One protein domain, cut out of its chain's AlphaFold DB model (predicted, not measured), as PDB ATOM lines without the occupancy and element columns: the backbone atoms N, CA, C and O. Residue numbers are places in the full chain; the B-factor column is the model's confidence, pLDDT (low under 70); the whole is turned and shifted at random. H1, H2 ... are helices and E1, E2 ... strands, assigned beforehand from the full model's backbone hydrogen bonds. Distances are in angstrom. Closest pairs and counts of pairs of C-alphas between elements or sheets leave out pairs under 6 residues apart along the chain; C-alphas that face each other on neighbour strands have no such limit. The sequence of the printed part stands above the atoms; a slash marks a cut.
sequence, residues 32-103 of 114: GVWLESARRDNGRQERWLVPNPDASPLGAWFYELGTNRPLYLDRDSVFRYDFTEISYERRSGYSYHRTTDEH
ATOM      1  N   GLY A  32     236.965 221.215 210.985       94.88
ATOM      2  CA  GLY A  32     237.601 220.529 209.862       94.88
ATOM      3  C   GLY A  32     237.859 221.427 208.648       94.88
ATOM      4  O   GLY A  32     238.071 220.923 207.546       94.88
ATOM      5  N   VAL A  33     237.810 222.749 208.830       94.81
ATOM      6  CA  VAL A  33     238.012 223.745 207.777       94.81
ATOM      7  C   VAL A  33     238.915 224.862 208.275       94.81
ATOM      8  O   VAL A  33     238.821 225.295 209.420       94.81
ATOM      9  N   TRP A  34     239.768 225.350 207.386       94.31
ATOM     10  CA  TRP A  34     240.691 226.451 207.624       94.31
ATOM     11  C   TRP A  34     240.417 227.585 206.638       94.31
ATOM     12  O   TRP A  34     240.105 227.337 205.471       94.31
ATOM     13  N   LEU A  35     240.526 228.831 207.103       95.25
ATOM     14  CA  LEU A  35     240.463 230.001 206.233       95.25
ATOM     15  C   LEU A  35     241.867 230.313 205.719       95.25
ATOM     16  O   LEU A  35     242.677 230.905 206.431       95.25
ATOM     17  N   GLU A  36     242.129 229.945 204.473       95.50
ATOM     18  CA  GLU A  36     243.374 230.287 203.801       95.50
ATOM     19  C   GLU A  36     243.294 231.692 203.202       95.50
ATOM     20  O   GLU A  36     242.212 232.190 202.866       95.50
ATOM     21  N   SER A  37     244.448 232.342 203.051       94.44
ATOM     22  CA  SER A  37     244.527 233.617 202.361       94.44
ATOM     23  C   SER A  37     245.830 233.804 201.596       94.44
ATOM     24  O   SER A  37     246.907 233.468 202.076       94.44
ATOM     25  N   ALA A  38     245.749 234.442 200.431       95.19
ATOM     26  CA  ALA A  38     246.930 234.860 199.686       95.19
ATOM     27  C   ALA A  38     246.750 236.256 199.105       95.19
ATOM     28  O   ALA A  38     245.653 236.661 198.715       95.19
ATOM     29  N   ARG A  39     247.855 236.994 199.008       95.25
ATOM     30  CA  ARG A  39     247.882 238.265 198.289       95.25
ATOM     31  C   ARG A  39     247.968 237.995 196.788       95.25
ATOM     32  O   ARG A  39     248.799 237.204 196.354       95.25
ATOM     33  N   ARG A  40     247.095 238.632 196.011       92.50
ATOM     34  CA  ARG A  40     247.071 238.555 194.543       92.50
ATOM     35  C   ARG A  40     247.836 239.720 193.918       92.50
ATOM     36  O   ARG A  40     248.114 240.712 194.592       92.50
ATOM     37  N   ASP A  41     248.094 239.633 192.615       93.06
ATOM     38  CA  ASP A  41     248.859 240.627 191.842       93.06
ATOM     39  C   ASP A  41     248.251 242.035 191.899       93.06
ATOM     40  O   ASP A  41     248.961 243.036 191.913       93.06
ATOM     41  N   ASN A  42     246.923 242.128 192.027       91.69
ATOM     42  CA  ASN A  42     246.215 243.399 192.229       91.69
ATOM     43  C   ASN A  42     246.342 243.966 193.661       91.69
ATOM     44  O   ASN A  42     245.645 244.914 194.024       91.69
ATOM     45  N   GLY A  43     247.182 243.359 194.499       91.44
ATOM     46  CA  GLY A  43     247.497 243.791 195.852       91.44
ATOM     47  C   GLY A  43     246.461 243.429 196.915       91.44
ATOM     48  O   GLY A  43     246.754 243.644 198.093       91.44
ATOM     49  N   ARG A  44     245.294 242.877 196.555       93.00
ATOM     50  CA  ARG A  44     244.266 242.464 197.523       93.00
ATOM     51  C   ARG A  44     244.577 241.086 198.101       93.00
ATOM     52  O   ARG A  44     245.147 240.229 197.430       93.00
ATOM     53  N   GLN A  45     244.179 240.876 199.351       93.94
ATOM     54  CA  GLN A  45     244.186 239.559 199.979       93.94
ATOM     55  C   GLN A  45     242.921 238.820 199.554       93.94
ATOM     56  O   GLN A  45     241.827 239.312 199.795       93.94
ATOM     57  N   GLU A  46     243.039 237.678 198.895       94.25
ATOM     58  CA  GLU A  46     241.920 236.763 198.679       94.25
ATOM     59  C   GLU A  46     241.874 235.739 199.803       94.25
ATOM     60  O   GLU A  46     242.917 235.353 200.324       94.25
ATOM     61  N   ARG A  47     240.665 235.308 200.163       95.62
ATOM     62  CA  ARG A  47     240.414 234.278 201.167       95.62
ATOM     63  C   ARG A  47     239.562 233.162 200.581       95.62
ATOM     64  O   ARG A  47     238.685 233.439 199.764       95.62
ATOM     65  N   TRP A  48     239.790 231.931 201.021       95.88
ATOM     66  CA  TRP A  48     238.970 230.766 200.679       95.88
ATOM     67  C   TRP A  48     239.038 229.720 201.797       95.88
ATOM     68  O   TRP A  48     239.951 229.734 202.620       95.88
ATOM     69  N   LEU A  49     238.049 228.830 201.849       96.25
ATOM     70  CA  LEU A  49     238.022 227.739 202.820       96.25
ATOM     71  C   LEU A  49     238.721 226.511 202.236       96.25
ATOM     72  O   LEU A  49     238.480 226.151 201.084       96.25
ATOM     73  N   VAL A  50     239.560 225.861 203.038       96.06
ATOM     74  CA  VAL A  50     240.206 224.587 202.698       96.06
ATOM     75  C   VAL A  50     239.894 223.538 203.766       96.06
ATOM     76  O   VAL A  50     239.807 223.890 204.945       96.06
ATOM     77  N   PRO A  51     239.726 222.254 203.403       96.69
ATOM     78  CA  PRO A  51     239.627 221.183 204.386       96.69
ATOM     79  C   PRO A  51     240.897 221.107 205.243       96.69
ATOM     80  O   PRO A  51     242.005 221.061 204.716       96.69
ATOM     81  N   ASN A  52     240.729 221.082 206.561       95.88
ATOM     82  CA  ASN A  52     241.798 220.867 207.531       95.88
ATOM     83  C   ASN A  52     241.198 220.277 208.823       95.88
ATOM     84  O   ASN A  52     240.660 221.038 209.632       95.88
ATOM     85  N   PRO A  53     241.264 218.946 209.025       93.88
ATOM     86  CA  PRO A  53     240.702 218.263 210.194       93.88
ATOM     87  C   PRO A  53     241.209 218.782 211.545       93.88
ATOM     88  O   PRO A  53     240.462 218.738 212.519       93.88
ATOM     89  N   ASP A  54     242.436 219.308 211.579       92.12
ATOM     90  CA  ASP A  54     243.130 219.734 212.797       92.12
ATOM     91  C   ASP A  54     242.999 221.244 213.067       92.12
ATOM     92  O   ASP A  54     243.570 221.766 214.025       92.12
ATOM     93  N   ALA A  55     242.264 221.975 212.222       91.12
ATOM     94  CA  ALA A  55     242.072 223.410 212.389       91.12
ATOM     95  C   ALA A  55     241.240 223.745 213.635       91.12
ATOM     96  O   ALA A  55     240.217 223.108 213.915       91.12
ATOM     97  N   SER A  56     241.631 224.821 214.332       90.50
ATOM     98  CA  SER A  56     240.796 225.435 215.367       90.50
ATOM     99  C   SER A  56     239.406 225.770 214.813       90.50
ATOM    100  O   SER A  56     239.293 226.172 213.649       90.50
ATOM    101  N   PRO A  57     238.338 225.673 215.628       92.19
ATOM    102  CA  PRO A  57     236.996 225.940 215.142       92.19
ATOM    103  C   PRO A  57     236.843 227.369 214.601       92.19
ATOM    104  O   PRO A  57     237.277 228.363 215.201       92.19
ATOM    105  N   LEU A  58     236.182 227.467 213.454       93.94
ATOM    106  CA  LEU A  58     235.937 228.716 212.752       93.94
ATOM    107  C   LEU A  58     234.473 229.123 212.929       93.94
ATOM    108  O   LEU A  58     233.569 228.307 212.789       93.94
ATOM    109  N   GLY A  59     234.211 230.388 213.230       94.69
ATOM    110  CA  GLY A  59     232.861 230.944 213.209       94.69
ATOM    111  C   GLY A  59     232.603 231.654 211.887       94.69
ATOM    112  O   GLY A  59     233.474 232.381 211.410       94.69
ATOM    113  N   ALA A  60     231.408 231.492 211.325       95.94
ATOM    114  CA  ALA A  60     230.894 232.388 210.299       95.94
ATOM    115  C   ALA A  60     230.361 233.687 210.925       95.94
ATOM    116  O   ALA A  60     229.995 233.735 212.100       95.94
ATOM    117  N   TRP A  61     230.325 234.751 210.129       95.50
ATOM    118  CA  TRP A  61     229.806 236.049 210.548       95.50
ATOM    119  C   TRP A  61     228.274 236.097 210.527       95.50
ATOM    120  O   TRP A  61     227.664 236.730 211.385       95.50
ATOM    121  N   PHE A  62     227.656 235.402 209.570       96.12
ATOM    122  CA  PHE A  62     226.207 235.319 209.422       96.12
ATOM    123  C   PHE A  62     225.741 233.868 209.449       96.12
ATOM    124  O   PHE A  62     226.401 232.982 208.902       96.12
ATOM    125  N   TYR A  63     224.569 233.663 210.043       96.75
ATOM    126  CA  TYR A  63     223.883 232.381 210.091       96.75
ATOM    127  C   TYR A  63     222.419 232.574 209.699       96.75
ATOM    128  O   TYR A  63     221.796 233.561 210.095       96.75
ATOM    129  N   GLU A  64     221.874 231.639 208.927       96.94
ATOM    130  CA  GLU A  64     220.446 231.593 208.618       96.94
ATOM    131  C   GLU A  64     219.641 231.300 209.895       96.94
ATOM    132  O   GLU A  64     219.944 230.372 210.654       96.94
ATOM    133  N   LEU A  65     218.599 232.099 210.140       95.25
ATOM    134  CA  LEU A  65     217.713 231.908 211.286       95.25
ATOM    135  C   LEU A  65     216.926 230.599 211.143       95.25
ATOM    136  O   LEU A  65     216.408 230.278 210.079       95.25
ATOM    137  N   GLY A  66     216.817 229.850 212.239       95.62
ATOM    138  CA  GLY A  66     216.119 228.564 212.285       95.62
ATOM    139  C   GLY A  66     217.007 227.362 211.958       95.62
ATOM    140  O   GLY A  66     216.860 226.328 212.603       95.62
ATOM    141  N   THR A  67     217.969 227.494 211.038       96.25
ATOM    142  CA  THR A  67     218.883 226.391 210.674       96.25
ATOM    143  C   THR A  67     220.274 226.532 211.283       96.25
ATOM    144  O   THR A  67     220.987 225.539 211.412       96.25
ATOM    145  N   ASN A  68     220.674 227.754 211.659       96.19
ATOM    146  CA  ASN A  68     222.039 228.098 212.057       96.19
ATOM    147  C   ASN A  68     223.095 227.738 211.000       96.19
ATOM    148  O   ASN A  68     224.261 227.508 211.327       96.19
ATOM    149  N   ARG A  69     222.712 227.673 209.721       95.50
ATOM    150  CA  ARG A  69     223.661 227.405 208.641       95.50
ATOM    151  C   ARG A  69     224.471 228.669 208.335       95.50
ATOM    152  O   ARG A  69     223.859 229.726 208.182       95.50
ATOM    153  N   PRO A  70     225.809 228.592 208.204       96.38
ATOM    154  CA  PRO A  70     226.615 229.702 207.707       96.38
ATOM    155  C   PRO A  70     226.060 230.274 206.403       96.38
ATOM    156  O   PRO A  70     225.748 229.519 205.484       96.38
ATOM    157  N   LEU A  71     225.962 231.597 206.332       96.62
ATOM    158  CA  LEU A  71     225.389 232.322 205.205       96.62
ATOM    159  C   LEU A  71     226.387 233.349 204.662       96.62
ATOM    160  O   LEU A  71     227.081 234.035 205.416       96.62
ATOM    161  N   TYR A  72     226.405 233.503 203.344       97.88
ATOM    162  CA  TYR A  72     227.193 234.498 202.630       97.88
ATOM    163  C   TYR A  72     226.280 235.362 201.765       97.88
ATOM    164  O   TYR A  72     225.273 234.900 201.229       97.88
ATOM    165  N   LEU A  73     226.646 236.632 201.626       95.88
ATOM    166  CA  LEU A  73     225.948 237.584 200.770       95.88
ATOM    167  C   LEU A  73     226.952 238.317 199.903       95.88
ATOM    168  O   LEU A  73     228.047 238.639 200.364       95.88
ATOM    169  N   ASP A  74     226.545 238.642 198.686       96.69
ATOM    170  CA  ASP A  74     227.248 239.596 197.841       96.69
ATOM    171  C   ASP A  74     226.469 240.920 197.762       96.69
ATOM    172  O   ASP A  74     225.474 241.130 198.454       96.69
ATOM    173  N   ARG A  75     226.924 241.843 196.918       96.56
ATOM    174  CA  ARG A  75     226.290 243.140 196.659       96.56
ATOM    175  C   ARG A  75     224.885 243.017 196.078       96.56
ATOM    176  O   ARG A  75     224.106 243.955 196.203       96.56
ATOM    177  N   ASP A  76     224.563 241.877 195.476       96.56
ATOM    178  CA  ASP A  76     223.227 241.558 194.971       96.56
ATOM    179  C   ASP A  76     222.242 241.130 196.069       96.56
ATOM    180  O   ASP A  76     221.064 240.943 195.788       96.56
ATOM    181  N   SER A  77     222.700 241.009 197.322       94.50
ATOM    182  CA  SER A  77     221.889 240.580 198.469       94.50
ATOM    183  C   SER A  77     221.286 239.176 198.321       94.50
ATOM    184  O   SER A  77     220.371 238.818 199.060       94.50
ATOM    185  N   VAL A  78     221.809 238.359 197.403       96.81
ATOM    186  CA  VAL A  78     221.380 236.970 197.235       96.81
ATOM    187  C   VAL A  78     222.121 236.085 198.230       96.81
ATOM    188  O   VAL A  78     223.355 236.104 198.318       96.81
ATOM    189  N   PHE A  79     221.344 235.300 198.972       96.25
ATOM    190  CA  PHE A  79     221.830 234.335 199.948       96.25
ATOM    191  C   PHE A  79     222.573 233.192 199.265       96.25
ATOM    192  O   PHE A  79     222.064 232.572 198.332       96.25
ATOM    193  N   ARG A  80     223.778 232.917 199.756       97.50
ATOM    194  CA  ARG A  80     224.655 231.843 199.289       97.50
ATOM    195  C   ARG A  80     225.159 231.051 200.475       97.50
ATOM    196  O   ARG A  80     225.382 231.600 201.552       97.50
ATOM    197  N   TYR A  81     225.366 229.763 200.263       96.69
ATOM    198  CA  TYR A  81     225.799 228.849 201.320       96.69
ATOM    199  C   TYR A  81     227.202 228.304 201.089       96.69
ATOM    200  O   TYR A  81     227.766 227.668 201.980       96.69
ATOM    201  N   ASP A  82     227.777 228.591 199.925       95.88
ATOM    202  CA  ASP A  82     229.167 228.325 199.618       95.88
ATOM    203  C   ASP A  82     229.920 229.659 199.489       95.88
ATOM    204  O   ASP A  82     229.521 230.587 198.784       95.88
ATOM    205  N   PHE A  83     231.033 229.768 200.215       96.69
ATOM    206  CA  PHE A  83     231.876 230.959 200.209       96.69
ATOM    207  C   PHE A  83     232.519 231.213 198.836       96.69
ATOM    208  O   PHE A  83     232.896 232.341 198.524       96.69
ATOM    209  N   THR A  84     232.641 230.189 197.994       95.56
ATOM    210  CA  THR A  84     233.166 230.325 196.631       95.56
ATOM    211  C   THR A  84     232.177 231.007 195.681       95.56
ATOM    212  O   THR A  84     232.606 231.585 194.681       95.56
ATOM    213  N   GLU A  85     230.882 231.031 196.022       97.19
ATOM    214  CA  GLU A  85     229.820 231.628 195.203       97.19
ATOM    215  C   GLU A  85     229.755 233.160 195.308       97.19
ATOM    216  O   GLU A  85     229.114 233.799 194.471       97.19
ATOM    217  N   ILE A  86     230.382 233.769 196.323       97.25
ATOM    218  CA  ILE A  86     230.492 235.233 196.416       97.25
ATOM    219  C   ILE A  86     231.707 235.736 195.642       97.25
ATOM    220  O   ILE A  86     232.719 235.053 195.519       97.25
ATOM    221  N   SER A  87     231.637 236.960 195.141       96.75
ATOM    222  CA  SER A  87     232.657 237.572 194.304       96.75
ATOM    223  C   SER A  87     234.016 237.688 194.990       96.75
ATOM    224  O   SER A  87     234.140 237.851 196.208       96.75
ATOM    225  N   TYR A  88     235.056 237.716 194.158       95.75
ATOM    226  CA  TYR A  88     236.414 238.071 194.560       95.75
ATOM    227  C   TYR A  88     236.456 239.347 195.411       95.75
ATOM    228  O   TYR A  88     237.144 239.413 196.425       95.75
ATOM    229  N   GLU A  89     235.680 240.367 195.032       95.06
ATOM    230  CA  GLU A  89     235.639 241.633 195.758       95.06
ATOM    231  C   GLU A  89     235.157 241.461 197.200       95.06
ATOM    232  O   GLU A  89     235.757 242.053 198.097       95.06
ATOM    233  N   ARG A  90     234.151 240.614 197.447       95.94
ATOM    234  CA  ARG A  90     233.670 240.305 198.800       95.94
ATOM    235  C   ARG A  90     234.604 239.378 199.565       95.94
ATOM    236  O   ARG A  90     234.918 239.691 200.712       95.94
ATOM    237  N   ARG A  91     235.108 238.303 198.941       96.00
ATOM    238  CA  ARG A  91     236.093 237.398 199.575       96.00
ATOM    239  C   ARG A  91     237.359 238.139 199.998       96.00
ATOM    240  O   ARG A  91     237.985 237.799 201.002       96.00
ATOM    241  N   SER A  92     237.727 239.180 199.256       95.00
ATOM    242  CA  SER A  92     238.861 240.031 199.591       95.00
ATOM    243  C   SER A  92     238.527 241.165 200.549       95.00
ATOM    244  O   SER A  92     239.323 241.462 201.435       95.00
ATOM    245  N   GLY A  93     237.372 241.805 200.391       93.50
ATOM    246  CA  GLY A  93     237.034 243.050 201.081       93.50
ATOM    247  C   GLY A  93     236.313 242.889 202.417       93.50
ATOM    248  O   GLY A  93     236.263 243.851 203.177       93.50
ATOM    249  N   TYR A  94     235.761 241.711 202.723       94.69
ATOM    250  CA  TYR A  94     234.945 241.504 203.920       94.69
ATOM    251  C   TYR A  94     235.301 240.209 204.654       94.69
ATOM    252  O   TYR A  94     235.574 239.176 204.048       94.69
ATOM    253  N   SER A  95     235.315 240.270 205.984       94.06
ATOM    254  CA  SER A  95     235.615 239.124 206.844       94.06
ATOM    255  C   SER A  95     234.338 238.374 207.199       94.06
ATOM    256  O   SER A  95     233.628 238.762 208.118       94.06
ATOM    257  N   TYR A  96     234.072 237.285 206.479       96.19
ATOM    258  CA  TYR A  96     232.941 236.391 206.759       96.19
ATOM    259  C   TYR A  96     233.239 235.345 207.829       96.19
ATOM    260  O   TYR A  96     232.327 234.631 208.236       96.19
ATOM    261  N   HIS A  97     234.485 235.249 208.292       95.62
ATOM    262  CA  HIS A  97     234.893 234.242 209.260       95.62
ATOM    263  C   HIS A  97     235.775 234.833 210.350       95.62
ATOM    264  O   HIS A  97     236.525 235.786 210.120       95.62
ATOM    265  N   ARG A  98     235.697 234.236 211.537       90.12
ATOM    266  CA  ARG A  98     236.502 234.589 212.704       90.12
ATOM    267  C   ARG A  98     236.945 233.317 213.418       90.12
ATOM    268  O   ARG A  98     236.124 232.436 213.659       90.12
ATOM    269  N   THR A  99     238.219 233.232 213.788       83.69
ATOM    270  CA  THR A  99     238.710 232.157 214.659       83.69
ATOM    271  C   THR A  99     238.081 232.284 216.045       83.69
ATOM    272  O   THR A  99     237.968 233.381 216.598       83.69
ATOM    273  N   THR A 100     237.610 231.166 216.599       68.00
ATOM    274  CA  THR A 100     236.847 231.167 217.862       68.00
ATOM    275  C   THR A 100     237.698 230.933 219.114       68.00
ATOM    276  O   THR A 100     237.142 230.696 220.180       68.00
ATOM    277  N   ASP A 101     239.025 231.100 219.039       58.31
ATOM    278  CA  ASP A 101     239.963 230.855 220.156       58.31
ATOM    279  C   ASP A 101     239.767 231.770 221.392       58.31
ATOM    280  O   ASP A 101     240.441 231.626 222.412       58.31
ATOM    281  N   GLU A 102     238.807 232.695 221.363       51.03
ATOM    282  CA  GLU A 102     238.412 233.483 222.528       51.03
ATOM    283  C   GLU A 102     237.239 232.826 223.270       51.03
ATOM    284  O   GLU A 102     236.092 233.152 222.989       51.03
ATOM    285  N   HIS A 103     237.519 231.917 224.214       51.69
ATOM    286  CA  HIS A 103     236.963 231.914 225.588       51.69
ATOM    287  C   HIS A 103     237.154 230.558 226.308       51.69
ATOM    288  O   HIS A 103     236.288 229.685 226.233       51.69
TER     289      HIS A 103
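This is residues 32 to 103 of the 114 residues of an uncharacterized protein of Candidatus Poribacteria bacterium (UniProt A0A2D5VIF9). A fold with little regular structure: a long hairpin, E1 and E2, has the short pair E3 and E4 near E1 and helix H1 near E2, while looping residues 61 to 87 make the side away from the hairpin. The 72 printed residues hold E1, E2, E3, H1, E4 in chain order, two antiparallel two-stranded sheets, class mixed, with 26 residues in named elements. It is compact, radius of gyration of the C-alphas 12.7 A, spanning 36 by 30 by 21 A.

E1, residues 33 to 39, and E2, residues 45 to 51, form an antiparallel hairpin; N 34 and O 50 are 2.8 A apart. E3, residues 58 to 60, is antiparallel to E4, residues 97 to 99; N 59 and O 98 are 2.8 A apart. H1, residues 88 to 93, has every O i to N i+4 pair within hydrogen-bond range; its closest C-alphas to E2 are Ser 92 and Glu 46, 4.6 A.

E1 spans 20.0 A from C-alpha 33 at (238.012, 223.745, 207.777) to C-alpha 39, and E2 spans 19.4 A from its first to its last C-alpha; E4 ends at C-alpha 99 at (238.710, 232.157, 214.659).

The printed part has no cut; E3 to H1 is a long link; residues 100 to 103 are under pLDDT 70.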